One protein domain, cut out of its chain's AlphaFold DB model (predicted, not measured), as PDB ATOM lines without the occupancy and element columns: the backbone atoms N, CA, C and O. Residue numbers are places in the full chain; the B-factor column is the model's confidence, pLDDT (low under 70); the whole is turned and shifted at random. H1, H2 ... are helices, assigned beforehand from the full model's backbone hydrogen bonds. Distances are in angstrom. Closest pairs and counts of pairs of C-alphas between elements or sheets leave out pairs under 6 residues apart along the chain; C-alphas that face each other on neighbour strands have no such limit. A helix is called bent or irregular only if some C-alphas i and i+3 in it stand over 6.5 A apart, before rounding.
ATOM      1  N   PRO A 548      -8.295  26.827  42.806       90.56
ATOM      2  CA  PRO A 548      -9.249  25.900  42.202       90.56
ATOM      3  C   PRO A 548     -10.701  26.181  42.606       90.56
ATOM      4  O   PRO A 548     -11.039  26.333  43.782       90.56
ATOM      5  N   ALA A 549     -11.593  26.239  41.618       89.69
ATOM      6  CA  ALA A 549     -13.020  26.415  41.860       89.69
ATOM      7  C   ALA A 549     -13.597  25.246  42.675       89.69
ATOM      8  O   ALA A 549     -13.192  24.096  42.505       89.69
ATOM      9  N   PHE A 550     -14.561  25.554  43.543       89.50
ATOM     10  CA  PHE A 550     -15.226  24.603  44.436       89.50
ATOM     11  C   PHE A 550     -14.316  23.876  45.444       89.50
ATOM     12  O   PHE A 550     -14.726  22.859  45.993       89.50
ATOM     13  N   GLN A 551     -13.083  24.343  45.687       89.62
ATOM     14  CA  GLN A 551     -12.144  23.651  46.579       89.62
ATOM     15  C   GLN A 551     -12.686  23.506  48.010       89.62
ATOM     16  O   GLN A 551     -12.660  22.407  48.558       89.62
ATOM     17  N   VAL A 552     -13.240  24.586  48.576       89.62
ATOM     18  CA  VAL A 552     -13.841  24.579  49.921       89.62
ATOM     19  C   VAL A 552     -15.074  23.679  49.937       89.62
ATOM     20  O   VAL A 552     -15.221  22.843  50.815       89.62
ATOM     21  N   GLU A 553     -15.920  23.767  48.914       89.00
ATOM     22  CA  GLU A 553     -17.144  22.976  48.790       89.00
ATOM     23  C   GLU A 553     -16.861  21.469  48.603       89.00
ATOM     24  O   GLU A 553     -17.636  20.625  49.055       89.00
ATOM     25  N   ILE A 554     -15.732  21.113  47.977       89.88
ATOM     26  CA  ILE A 554     -15.220  19.740  47.867       89.88
ATOM     27  C   ILE A 554     -14.683  19.244  49.219       89.88
ATOM     28  O   ILE A 554     -14.944  18.093  49.578       89.88
ATOM     29  N   GLU A 555     -13.967  20.083  49.970       90.12
ATOM     30  CA  GLU A 555     -13.471  19.777  51.322       90.12
ATOM     31  C   GLU A 555     -14.628  19.640  52.334       90.12
ATOM     32  O   GLU A 555     -14.670  18.668  53.094       90.12
ATOM     33  N   ASP A 556     -15.636  20.512  52.270       88.75
ATOM     34  CA  ASP A 556     -16.888  20.417  53.032       88.75
ATOM     35  C   ASP A 556     -17.661  19.136  52.677       88.75
ATOM     36  O   ASP A 556     -18.099  18.399  53.562       88.75
ATOM     37  N   CYS A 557     -17.785  18.794  51.386       88.88
ATOM     38  CA  CYS A 557     -18.405  17.528  50.989       88.88
ATOM     39  C   CYS A 557     -17.638  16.316  51.540       88.88
ATOM     40  O   CYS A 557     -18.262  15.362  52.002       88.88
ATOM     41  N   GLN A 558     -16.302  16.322  51.501       89.69
ATOM     42  CA  GLN A 558     -15.481  15.215  52.007       89.69
ATOM     43  C   GLN A 558     -15.566  15.079  53.531       89.69
ATOM     44  O   GLN A 558     -15.809  13.979  54.025       89.69
ATOM     45  N   THR A 559     -15.443  16.179  54.275       88.81
ATOM     46  CA  THR A 559     -15.547  16.168  55.744       88.81
ATOM     47  C   THR A 559     -16.940  15.751  56.219       88.81
ATOM     48  O   THR A 559     -17.044  14.970  57.165       88.81
ATOM     49  N   LEU A 560     -18.014  16.164  55.532       85.62
ATOM     50  CA  LEU A 560     -19.372  15.687  55.815       85.62
ATOM     51  C   LEU A 560     -19.560  14.202  55.465       85.62
ATOM     52  O   LEU A 560     -20.183  13.479  56.242       85.62
ATOM     53  N   ILE A 561     -19.007  13.710  54.347       88.06
ATOM     54  CA  ILE A 561     -19.028  12.272  54.014       88.06
ATOM     55  C   ILE A 561     -18.308  11.463  55.096       88.06
ATOM     56  O   ILE A 561     -18.816  10.424  55.516       88.06
ATOM     57  N   ASP A 562     -17.153  11.919  55.571       85.69
ATOM     58  CA  ASP A 562     -16.341  11.192  56.552       85.69
ATOM     59  C   ASP A 562     -16.914  11.276  57.979       85.69
ATOM     60  O   ASP A 562     -16.762  10.328  58.755       85.69
ATOM     61  N   LEU A 563     -17.666  12.335  58.290       85.50
ATOM     62  CA  LEU A 563     -18.506  12.434  59.484       85.50
ATOM     63  C   LEU A 563     -19.696  11.463  59.428       85.50
ATOM     64  O   LEU A 563     -19.863  10.643  60.330       85.50
ATOM     65  N   PHE A 564     -20.510  11.510  58.368       81.31
ATOM     66  CA  PHE A 564     -21.714  10.675  58.268       81.31
ATOM     67  C   PHE A 564     -21.412   9.191  58.025       81.31
ATOM     68  O   PHE A 564     -22.164   8.341  58.491       81.31
ATOM     69  N   SER A 565     -20.292   8.855  57.375       79.94
ATOM     70  CA  SER A 565     -19.812   7.465  57.259       79.94
ATOM     71  C   SER A 565     -19.080   6.952  58.510       79.94
ATOM     72  O   SER A 565     -18.536   5.848  58.492       79.94
ATOM     73  N   GLY A 566     -19.051   7.728  59.601       71.00
ATOM     74  CA  GLY A 566     -18.524   7.296  60.898       71.00
ATOM     75  C   GLY A 566     -17.001   7.147  60.969       71.00
ATOM     76  O   GLY A 566     -16.497   6.637  61.968       71.00
ATOM     77  N   LYS A 567     -16.251   7.602  59.956       72.38
ATOM     78  CA  LYS A 567     -14.777   7.656  60.010       72.38
ATOM     79  C   LYS A 567     -14.305   8.713  61.008       72.38
ATOM     80  O   LYS A 567     -13.314   8.510  61.702       72.38
ATOM     81  N   ILE A 568     -15.041   9.822  61.093       63.28
ATOM     82  CA  ILE A 568     -14.883  10.860  62.109       63.28
ATOM     83  C   ILE A 568     -15.953  10.618  63.180       63.28
ATOM     84  O   ILE A 568     -17.037  11.198  63.146       63.28
ATOM     85  N   THR A 569     -15.669   9.734  64.140       49.41
ATOM     86  CA  THR A 569     -16.506   9.624  65.344       49.41
ATOM     87  C   THR A 569     -16.338  10.873  66.218       49.41
ATOM     88  O   THR A 569     -15.279  11.504  66.244       49.41
ATOM     89  N   VAL A 648     -27.680  16.344  64.631       73.81
ATOM     90  CA  VAL A 648     -26.709  17.007  63.738       73.81
ATOM     91  C   VAL A 648     -26.284  18.358  64.339       73.81
ATOM     92  O   VAL A 648     -27.114  19.078  64.898       73.81
ATOM     93  N   SER A 649     -24.999  18.721  64.254       80.12
ATOM     94  CA  SER A 649     -24.490  19.978  64.828       80.12
ATOM     95  C   SER A 649     -24.886  21.196  63.985       80.12
ATOM     96  O   SER A 649     -25.044  21.101  62.771       80.12
ATOM     97  N   PHE A 650     -24.999  22.382  64.593       81.50
ATOM     98  CA  PHE A 650     -25.420  23.586  63.860       81.50
ATOM     99  C   PHE A 650     -24.465  23.968  62.708       81.50
ATOM    100  O   PHE A 650     -24.918  24.406  61.651       81.50
ATOM    101  N   SER A 651     -23.156  23.744  62.864       81.94
ATOM    102  CA  SER A 651     -22.178  23.942  61.785       81.94
ATOM    103  C   SER A 651     -22.393  22.976  60.617       81.94
ATOM    104  O   SER A 651     -22.372  23.398  59.465       81.94
ATOM    105  N   THR A 652     -22.678  21.701  60.892       82.31
ATOM    106  CA  THR A 652     -22.910  20.695  59.841       82.31
ATOM    107  C   THR A 652     -24.287  20.842  59.190       82.31
ATOM    108  O   THR A 652     -24.403  20.643  57.984       82.31
ATOM    109  N   LEU A 653     -25.300  21.326  59.922       80.38
ATOM    110  CA  LEU A 653     -26.558  21.817  59.340       80.38
ATOM    111  C   LEU A 653     -26.339  23.033  58.424       80.38
ATOM    112  O   LEU A 653     -26.956  23.111  57.365       80.38
ATOM    113  N   THR A 654     -25.448  23.959  58.796       86.06
ATOM    114  CA  THR A 654     -25.113  25.133  57.969       86.06
ATOM    115  C   THR A 654     -24.398  24.714  56.681       86.06
ATOM    116  O   THR A 654     -24.769  25.178  55.606       86.06
ATOM    117  N   ALA A 655     -23.437  23.787  56.763       82.81
ATOM    118  CA  ALA A 655     -22.730  23.251  55.599       82.81
ATOM    119  C   ALA A 655     -23.655  22.434  54.670       82.81
ATOM    120  O   ALA A 655     -23.668  22.664  53.462       82.81
ATOM    121  N   LEU A 656     -24.508  21.553  55.212       83.81
ATOM    122  CA  LEU A 656     -25.537  20.845  54.429       83.81
ATOM    123  C   LEU A 656     -26.527  21.813  53.762       83.81
ATOM    124  O   LEU A 656     -26.898  21.608  52.606       83.81
ATOM    125  N   GLY A 657     -26.918  22.881  54.465       84.06
ATOM    126  CA  GLY A 657     -27.768  23.946  53.935       84.06
ATOM    127  C   GLY A 657     -27.109  24.712  52.787       84.06
ATOM    128  O   GLY A 657     -27.733  24.888  51.743       84.06
ATOM    129  N   ALA A 658     -25.835  25.093  52.929       84.62
ATOM    130  CA  ALA A 658     -25.055  25.739  51.871       84.62
ATOM    131  C   ALA A 658     -24.909  24.831  50.636       84.62
ATOM    132  O   ALA A 658     -25.184  25.250  49.513       84.62
ATOM    133  N   LEU A 659     -24.604  23.548  50.851       84.69
ATOM    134  CA  LEU A 659     -24.579  22.517  49.808       84.69
ATOM    135  C   LEU A 659     -25.980  22.149  49.279       84.69
ATOM    136  O   LEU A 659     -26.093  21.336  48.359       84.69
ATOM    137  N   SER A 660     -27.060  22.726  49.821       85.81
ATOM    138  CA  SER A 660     -28.462  22.461  49.460       85.81
ATOM    139  C   SER A 660     -28.840  20.971  49.499       85.81
ATOM    140  O   SER A 660     -29.428  20.437  48.554       85.81
ATOM    141  N   ILE A 661     -28.437  20.262  50.556       85.62
ATOM    142  CA  ILE A 661     -28.824  18.872  50.846       85.62
ATOM    143  C   ILE A 661     -29.770  18.888  52.058       85.62
ATOM    144  O   ILE A 661     -29.440  19.528  53.058       85.62
ATOM    145  N   PRO A 662     -30.937  18.216  52.014       81.31
ATOM    146  CA  PRO A 662     -31.806  18.126  53.184       81.31
ATOM    147  C   PRO A 662     -31.081  17.380  54.319       81.31
ATOM    148  O   PRO A 662     -30.458  16.347  54.056       81.31
ATOM    149  N   PRO A 663     -31.139  17.868  55.570       79.25
ATOM    150  CA  PRO A 663     -30.493  17.191  56.685       79.25
ATOM    151  C   PRO A 663     -31.186  15.850  56.985       79.25
ATOM    152  O   PRO A 663     -32.417  15.777  56.902       79.25
ATOM    153  N   PRO A 664     -30.432  14.801  57.361       77.56
ATOM    154  CA  PRO A 664     -31.011  13.511  57.723       77.56
ATOM    155  C   PRO A 664     -31.886  13.656  58.975       77.56
ATOM    156  O   PRO A 664     -31.442  14.187  59.995       77.56
ATOM    157  N   SER A 665     -33.137  13.198  58.897       74.50
ATOM    158  CA  SER A 665     -34.112  13.280  59.995       74.50
ATOM    159  C   SER A 665     -34.065  12.050  60.906       74.50
ATOM    160  O   SER A 665     -34.294  12.147  62.114       74.50
ATOM    161  N   SER A 666     -33.706  10.907  60.322       76.44
ATOM    162  CA  SER A 666     -33.516   9.609  60.964       76.44
ATOM    163  C   SER A 666     -32.191   8.983  60.516       76.44
ATOM    164  O   SER A 666     -31.632   9.353  59.485       76.44
ATOM    165  N   ASN A 667     -31.706   7.980  61.251       72.31
ATOM    166  CA  ASN A 667     -30.488   7.241  60.902       72.31
ATOM    167  C   ASN A 667     -30.584   6.575  59.507       72.31
ATOM    168  O   ASN A 667     -29.588   6.440  58.808       72.31
ATOM    169  N   ALA A 668     -31.800   6.233  59.060       71.56
ATOM    170  CA  ALA A 668     -32.057   5.700  57.718       71.56
ATOM    171  C   ALA A 668     -31.865   6.733  56.581       71.56
ATOM    172  O   ALA A 668     -31.634   6.344  55.439       71.56
ATOM    173  N   ASP A 669     -31.923   8.039  56.871       78.56
ATOM    174  CA  ASP A 669     -31.657   9.085  55.871       78.56
ATOM    175  C   ASP A 669     -30.149   9.289  55.633       78.56
ATOM    176  O   ASP A 669     -29.755   9.885  54.631       78.56
ATOM    177  N   VAL A 670     -29.286   8.811  56.538       80.44
ATOM    178  CA  VAL A 670     -27.844   9.108  56.523       80.44
ATOM    179  C   VAL A 670     -27.164   8.533  55.278       80.44
ATOM    180  O   VAL A 670     -26.390   9.235  54.631       80.44
ATOM    181  N   GLU A 671     -27.509   7.307  54.872       83.00
ATOM    182  CA  GLU A 671     -26.989   6.688  53.641       83.00
ATOM    183  C   GLU A 671     -27.377   7.489  52.387       83.00
ATOM    184  O   GLU A 671     -26.556   7.699  51.491       83.00
ATOM    185  N   ARG A 672     -28.609   8.016  52.353       85.25
ATOM    186  CA  ARG A 672     -29.085   8.903  51.285       85.25
ATOM    187  C   ARG A 672     -28.311  10.220  51.275       85.25
ATOM    188  O   ARG A 672     -27.860  10.638  50.212       85.25
ATOM    189  N   CYS A 673     -28.117  10.856  52.429       84.88
ATOM    190  CA  CYS A 673     -27.338  12.092  52.528       84.88
ATOM    191  C   CYS A 673     -25.875  11.882  52.103       84.88
ATOM    192  O   CYS A 673     -25.319  12.746  51.429       84.88
ATOM    193  N   ILE A 674     -25.265  10.730  52.411       87.06
ATOM    194  CA  ILE A 674     -23.930  10.357  51.914       87.06
ATOM    195  C   ILE A 674     -23.930  10.213  50.385       87.06
ATOM    196  O   ILE A 674     -23.023  10.729  49.734       87.06
ATOM    197  N   ALA A 675     -24.935   9.560  49.795       88.19
ATOM    198  CA  ALA A 675     -25.043   9.419  48.340       88.19
ATOM    199  C   ALA A 675     -25.252  10.774  47.631       88.19
ATOM    200  O   ALA A 675     -24.602  11.050  46.621       88.19
ATOM    201  N   ASP A 676     -26.099  11.650  48.183       88.75
ATOM    202  CA  ASP A 676     -26.318  13.009  47.669       88.75
ATOM    203  C   ASP A 676     -25.060  13.895  47.830       88.75
ATOM    204  O   ASP A 676     -24.730  14.657  46.916       88.75
ATOM    205  N   LEU A 677     -24.300  13.753  48.928       90.06
ATOM    206  CA  LEU A 677     -22.992  14.401  49.124       90.06
ATOM    207  C   LEU A 677     -21.948  13.909  48.111       90.06
ATOM    208  O   LEU A 677     -21.273  14.725  47.487       90.06
ATOM    209  N   GLN A 678     -21.821  12.593  47.911       90.88
ATOM    210  CA  GLN A 678     -20.888  12.006  46.937       90.88
ATOM    211  C   GLN A 678     -21.204  12.488  45.518       90.88
ATOM    212  O   GLN A 678     -20.318  12.968  44.813       90.88
ATOM    213  N   LYS A 679     -22.484  12.462  45.133       91.75
ATOM    214  CA  LYS A 679     -22.957  12.945  43.832       91.75
ATOM    215  C   LYS A 679     -22.642  14.428  43.600       91.75
ATOM    216  O   LYS A 679     -22.308  14.800  42.477       91.75
ATOM    217  N   LYS A 680     -22.717  15.273  44.639       91.38
ATOM    218  CA  LYS A 680     -22.338  16.694  44.541       91.38
ATOM    219  C   LYS A 680     -20.826  16.904  44.533       91.38
ATOM    220  O   LYS A 680     -20.352  17.645  43.683       91.38
ATOM    221  N   ARG A 681     -20.058  16.200  45.375       91.81
ATOM    222  CA  ARG A 681     -18.582  16.189  45.334       91.81
ATOM    223  C   ARG A 681     -18.068  15.857  43.931       91.81
ATOM    224  O   ARG A 681     -17.200  16.552  43.413       91.81
ATOM    225  N   ASP A 682     -18.625  14.822  43.310       91.56
ATOM    226  CA  ASP A 682     -18.173  14.340  42.004       91.56
ATOM    227  C   ASP A 682     -18.604  15.285  40.867       91.56
ATOM    228  O   ASP A 682     -17.859  15.473  39.906       91.56
ATOM    229  N   TRP A 683     -19.742  15.975  41.023       92.56
ATOM    230  CA  TRP A 683     -20.128  17.103  40.167       92.56
ATOM    231  C   TRP A 683     -19.165  18.294  40.306       92.56
ATOM    232  O   TRP A 683     -18.685  18.809  39.297       92.56
ATOM    233  N   TYR A 684     -18.813  18.698  41.533       92.38
ATOM    234  CA  TYR A 684     -17.842  19.771  41.766       92.38
ATOM    235  C   TYR A 684     -16.470  19.426  41.173       92.38
ATOM    236  O   TYR A 684     -15.888  20.264  40.491       92.38
ATOM    237  N   LEU A 685     -15.979  18.192  41.341       91.25
ATOM    238  CA  LEU A 685     -14.715  17.725  40.753       91.25
ATOM    239  C   LEU A 685     -14.733  17.721  39.214       91.25
ATOM    240  O   LEU A 685     -13.728  18.061  38.586       91.25
ATOM    241  N   ALA A 686     -15.865  17.375  38.591       91.31
ATOM    242  CA  ALA A 686     -16.027  17.450  37.138       91.31
ATOM    243  C   ALA A 686     -16.043  18.905  36.632       91.31
ATOM    244  O   ALA A 686     -15.352  19.241  35.666       91.31
ATOM    245  N   ASN A 687     -16.785  19.788  37.306       93.00
ATOM    246  CA  ASN A 687     -16.970  21.181  36.897       93.00
ATOM    247  C   ASN A 687     -15.818  22.117  37.313       93.00
ATOM    248  O   ASN A 687     -15.632  23.159  36.678       93.00
ATOM    249  N   GLN A 688     -15.014  21.747  38.318       91.88
ATOM    250  CA  GLN A 688     -13.898  22.533  38.868       91.88
ATOM    251  C   GLN A 688     -12.977  23.076  37.772       91.88
ATOM    252  O   GLN A 688     -12.670  24.268  37.766       91.88
ATOM    253  N   LYS A 689     -12.571  22.248  36.802       90.19
ATOM    254  CA  LYS A 689     -11.654  22.674  35.728       90.19
ATOM    255  C   LYS A 689     -12.254  23.761  34.832       90.19
ATOM    256  O   LYS A 689     -11.567  24.732  34.531       90.19
ATOM    257  N   SER A 690     -13.530  23.631  34.458       91.19
ATOM    258  CA  SER A 690     -14.221  24.626  33.623       91.19
ATOM    259  C   SER A 690     -14.396  25.947  34.370       91.19
ATOM    260  O   SER A 690     -14.037  27.002  33.858       91.19
ATOM    261  N   VAL A 691     -14.872  25.890  35.618       92.62
ATOM    262  CA  VAL A 691     -15.142  27.102  36.407       92.62
ATOM    263  C   VAL A 691     -13.846  27.796  36.850       92.62
ATOM    264  O   VAL A 691     -13.815  29.020  36.932       92.62
ATOM    265  N   THR A 692     -12.746  27.061  37.054       92.38
ATOM    266  CA  THR A 692     -11.420  27.668  37.287       92.38
ATOM    267  C   THR A 692     -10.910  28.368  36.024       92.38
ATOM    268  O   THR A 692     -10.490  29.518  36.098       92.38
ATOM    269  N   ALA A 693     -11.021  27.739  34.846       92.44
ATOM    270  CA  ALA A 693     -10.653  28.378  33.579       92.44
ATOM    271  C   ALA A 693     -11.493  29.641  33.299       92.44
ATOM    272  O   ALA A 693     -10.957  30.656  32.861       92.44
ATOM    273  N   GLU A 694     -12.791  29.622  33.619       93.06
ATOM    274  CA  GLU A 694     -13.643  30.812  33.561       93.06
ATOM    275  C   GLU A 694     -13.238  31.905  34.560       93.06
ATOM    276  O   GLU A 694     -13.314  33.082  34.213       93.06
ATOM    277  N   LYS A 695     -12.846  31.554  35.794       93.00
ATOM    278  CA  LYS A 695     -12.339  32.526  36.780       93.00
ATOM    279  C   LYS A 695     -11.062  33.192  36.275       93.00
ATOM    280  O   LYS A 695     -10.997  34.416  36.279       93.00
ATOM    281  N   ILE A 696     -10.104  32.406  35.779       93.19
ATOM    282  CA  ILE A 696      -8.852  32.910  35.195       93.19
ATOM    283  C   ILE A 696      -9.156  33.830  34.003       93.19
ATOM    284  O   ILE A 696      -8.689  34.960  33.982       93.19
ATOM    285  N   ALA A 697     -10.031  33.426  33.076       94.06
ATOM    286  CA  ALA A 697     -10.415  34.269  31.939       94.06
ATOM    287  C   ALA A 697     -11.124  35.578  32.354       94.06
ATOM    288  O   ALA A 697     -10.941  36.612  31.710       94.06
ATOM    289  N   LYS A 698     -11.920  35.561  33.434       93.75
ATOM    290  CA  LYS A 698     -12.550  36.765  34.009       93.75
ATOM    291  C   LYS A 698     -11.509  37.673  34.680       93.75
ATOM    292  O   LYS A 698     -11.576  38.884  34.486       93.75
ATOM    293  N   ALA A 699     -10.530  37.100  35.379       93.12
ATOM    294  CA  ALA A 699      -9.419  37.813  36.009       93.12
ATOM    295  C   ALA A 699      -8.455  38.432  34.984       93.12
ATOM    296  O   ALA A 699      -8.166  39.620  35.077       93.12
ATOM    297  N   ASP A 700      -8.037  37.692  33.953       91.62
ATOM    298  CA  ASP A 700      -7.232  38.219  32.842       91.62
ATOM    299  C   ASP A 700      -7.971  39.365  32.119       91.62
ATOM    300  O   ASP A 700      -7.373  40.392  31.789       91.62
ATOM    301  N   ALA A 701      -9.294  39.251  31.938       93.62
ATOM    302  CA  ALA A 701     -10.122  40.322  31.380       93.62
ATOM    303  C   ALA A 701     -10.302  41.530  32.323       93.62
ATOM    304  O   ALA A 701     -10.578  42.634  31.849       93.62
ATOM    305  N   GLU A 702     -10.164  41.362  33.640       91.19
ATOM    306  CA  GLU A 702     -10.162  42.460  34.614       91.19
ATOM    307  C   GLU A 702      -8.791  43.143  34.697       91.19
ATOM    308  O   GLU A 702      -8.719  44.370  34.664       91.19
ATOM    309  N   ILE A 703      -7.701  42.373  34.665       89.94
ATOM    310  CA  ILE A 703      -6.327  42.882  34.543       89.94
ATOM    311  C   ILE A 703      -6.189  43.702  33.255       89.94
ATOM    312  O   ILE A 703      -5.761  44.855  33.310       89.94
ATOM    313  N   ALA A 704      -6.666  43.186  32.117       89.31
ATOM    314  CA  ALA A 704      -6.684  43.921  30.853       89.31
ATOM    315  C   ALA A 704      -7.508  45.224  30.926       89.31
ATOM    316  O   ALA A 704      -7.134  46.222  30.311       89.31
ATOM    317  N   LYS A 705      -8.600  45.264  31.708       87.69
ATOM    318  CA  LYS A 705      -9.360  46.503  31.965       87.69
ATOM    319  C   LYS A 705      -8.589  47.481  32.851       87.69
ATOM    320  O   LYS A 705      -8.619  48.672  32.563       87.69
ATOM    321  N   LEU A 706      -7.894  47.012  33.887       84.00
ATOM    322  CA  LEU A 706      -7.069  47.854  34.763       84.00
ATOM    323  C   LEU A 706      -5.863  48.446  34.013       84.00
ATOM    324  O   LEU A 706      -5.539  49.620  34.195       84.00
ATOM    325  N   GLU A 707      -5.239  47.678  33.116       82.69
ATOM    326  CA  GLU A 707      -4.171  48.169  32.238       82.69
ATOM    327  C   GLU A 707      -4.705  49.130  31.160       82.69
ATOM    328  O   GLU A 707      -4.124  50.198  30.951       82.69
ATOM    329  N   ALA A 708      -5.859  48.846  30.545       81.88
ATOM    330  CA  ALA A 708      -6.509  49.771  29.610       81.88
ATOM    331  C   ALA A 708      -6.934  51.091  30.284       81.88
ATOM    332  O   ALA A 708      -6.727  52.170  29.725       81.88
ATOM    333  N   GLN A 709      -7.457  51.033  31.515       74.69
ATOM    334  CA  GLN A 709      -7.757  52.218  32.327       74.69
ATOM    335  C   GLN A 709      -6.492  52.990  32.726       74.69
ATOM    336  O   GLN A 709      -6.553  54.212  32.869       74.69
ATOM    337  N   ALA A 710      -5.336  52.334  32.866       67.12
ATOM    338  CA  ALA A 710      -4.062  53.031  33.049       67.12
ATOM    339  C   ALA A 710      -3.608  53.764  31.770       67.12
ATOM    340  O   ALA A 710      -2.981  54.817  31.873       67.12
ATOM    341  N   GLY A 711      -3.968  53.255  30.586       57.22
ATOM    342  CA  GLY A 711      -3.765  53.935  29.305       57.22
ATOM    343  C   GLY A 711      -4.619  55.199  29.146       57.22
ATOM    344  O   GLY A 711      -4.104  56.234  28.732       57.22
TER     345      GLY A 711
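Overview. This is residues 548 to 569 and 648 to 711 of the 773 residues of the protein "Patatin-like phospholipase domain protein" of Rhizoctonia solani AG-3 Rhs1AP (UniProt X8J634). H1 packs beside the first arm, H3a, of a long bent helix, H2 sits near H1, and residues 697 to 711 of the second arm, H3b, stick out. The printed part has 86 residues with named helices H1, H2, H3 in that order: all helix. It is only just loose, close to extended: radius of gyration of the C-alphas 17.8 A, spans 62 by 25 by 20 A.

Arrangement. H1, residues 551 to 564, touches H3a, residues 667 to 686, opposite ways at a shallow tilt of 23 degrees; closest C-alphas Ile 554 and Arg 681, 5.5 A. H2, residues 650 to 658, is close to H1 but not clearly touching; closest C-alphas Asp 556 and Ala 655, 7.0 A. H3b, residues 689 to 711, is apart from H1 and H2. O i to N i+4 pairs are within hydrogen-bond range throughout H1, H2 and H3b, and 14 of 16 in H3a.

Along the chain. H1 begins at C-alpha 551 (-12.144, 23.651, 46.579) and spans 19.9 A. H3, one helix by its hydrogen bonds, is bent, C-alphas 686 and 689 being 7.0 A apart; H3a, 29.6 A, and H3b, 32.9 A, stand at a steep tilt of 49 degrees. H3a is irregular: C-alphas 668 and 671 are 6.6 A apart. H3b ends at C-alpha 711 (-3.765, 53.935, 29.305).

Size, cuts and confidence. Residues 570 to 647 are cut out, with 12.7 A between C-alphas 569 and 648. Residues 568 to 569 and 710 to 711 have pLDDT under 70.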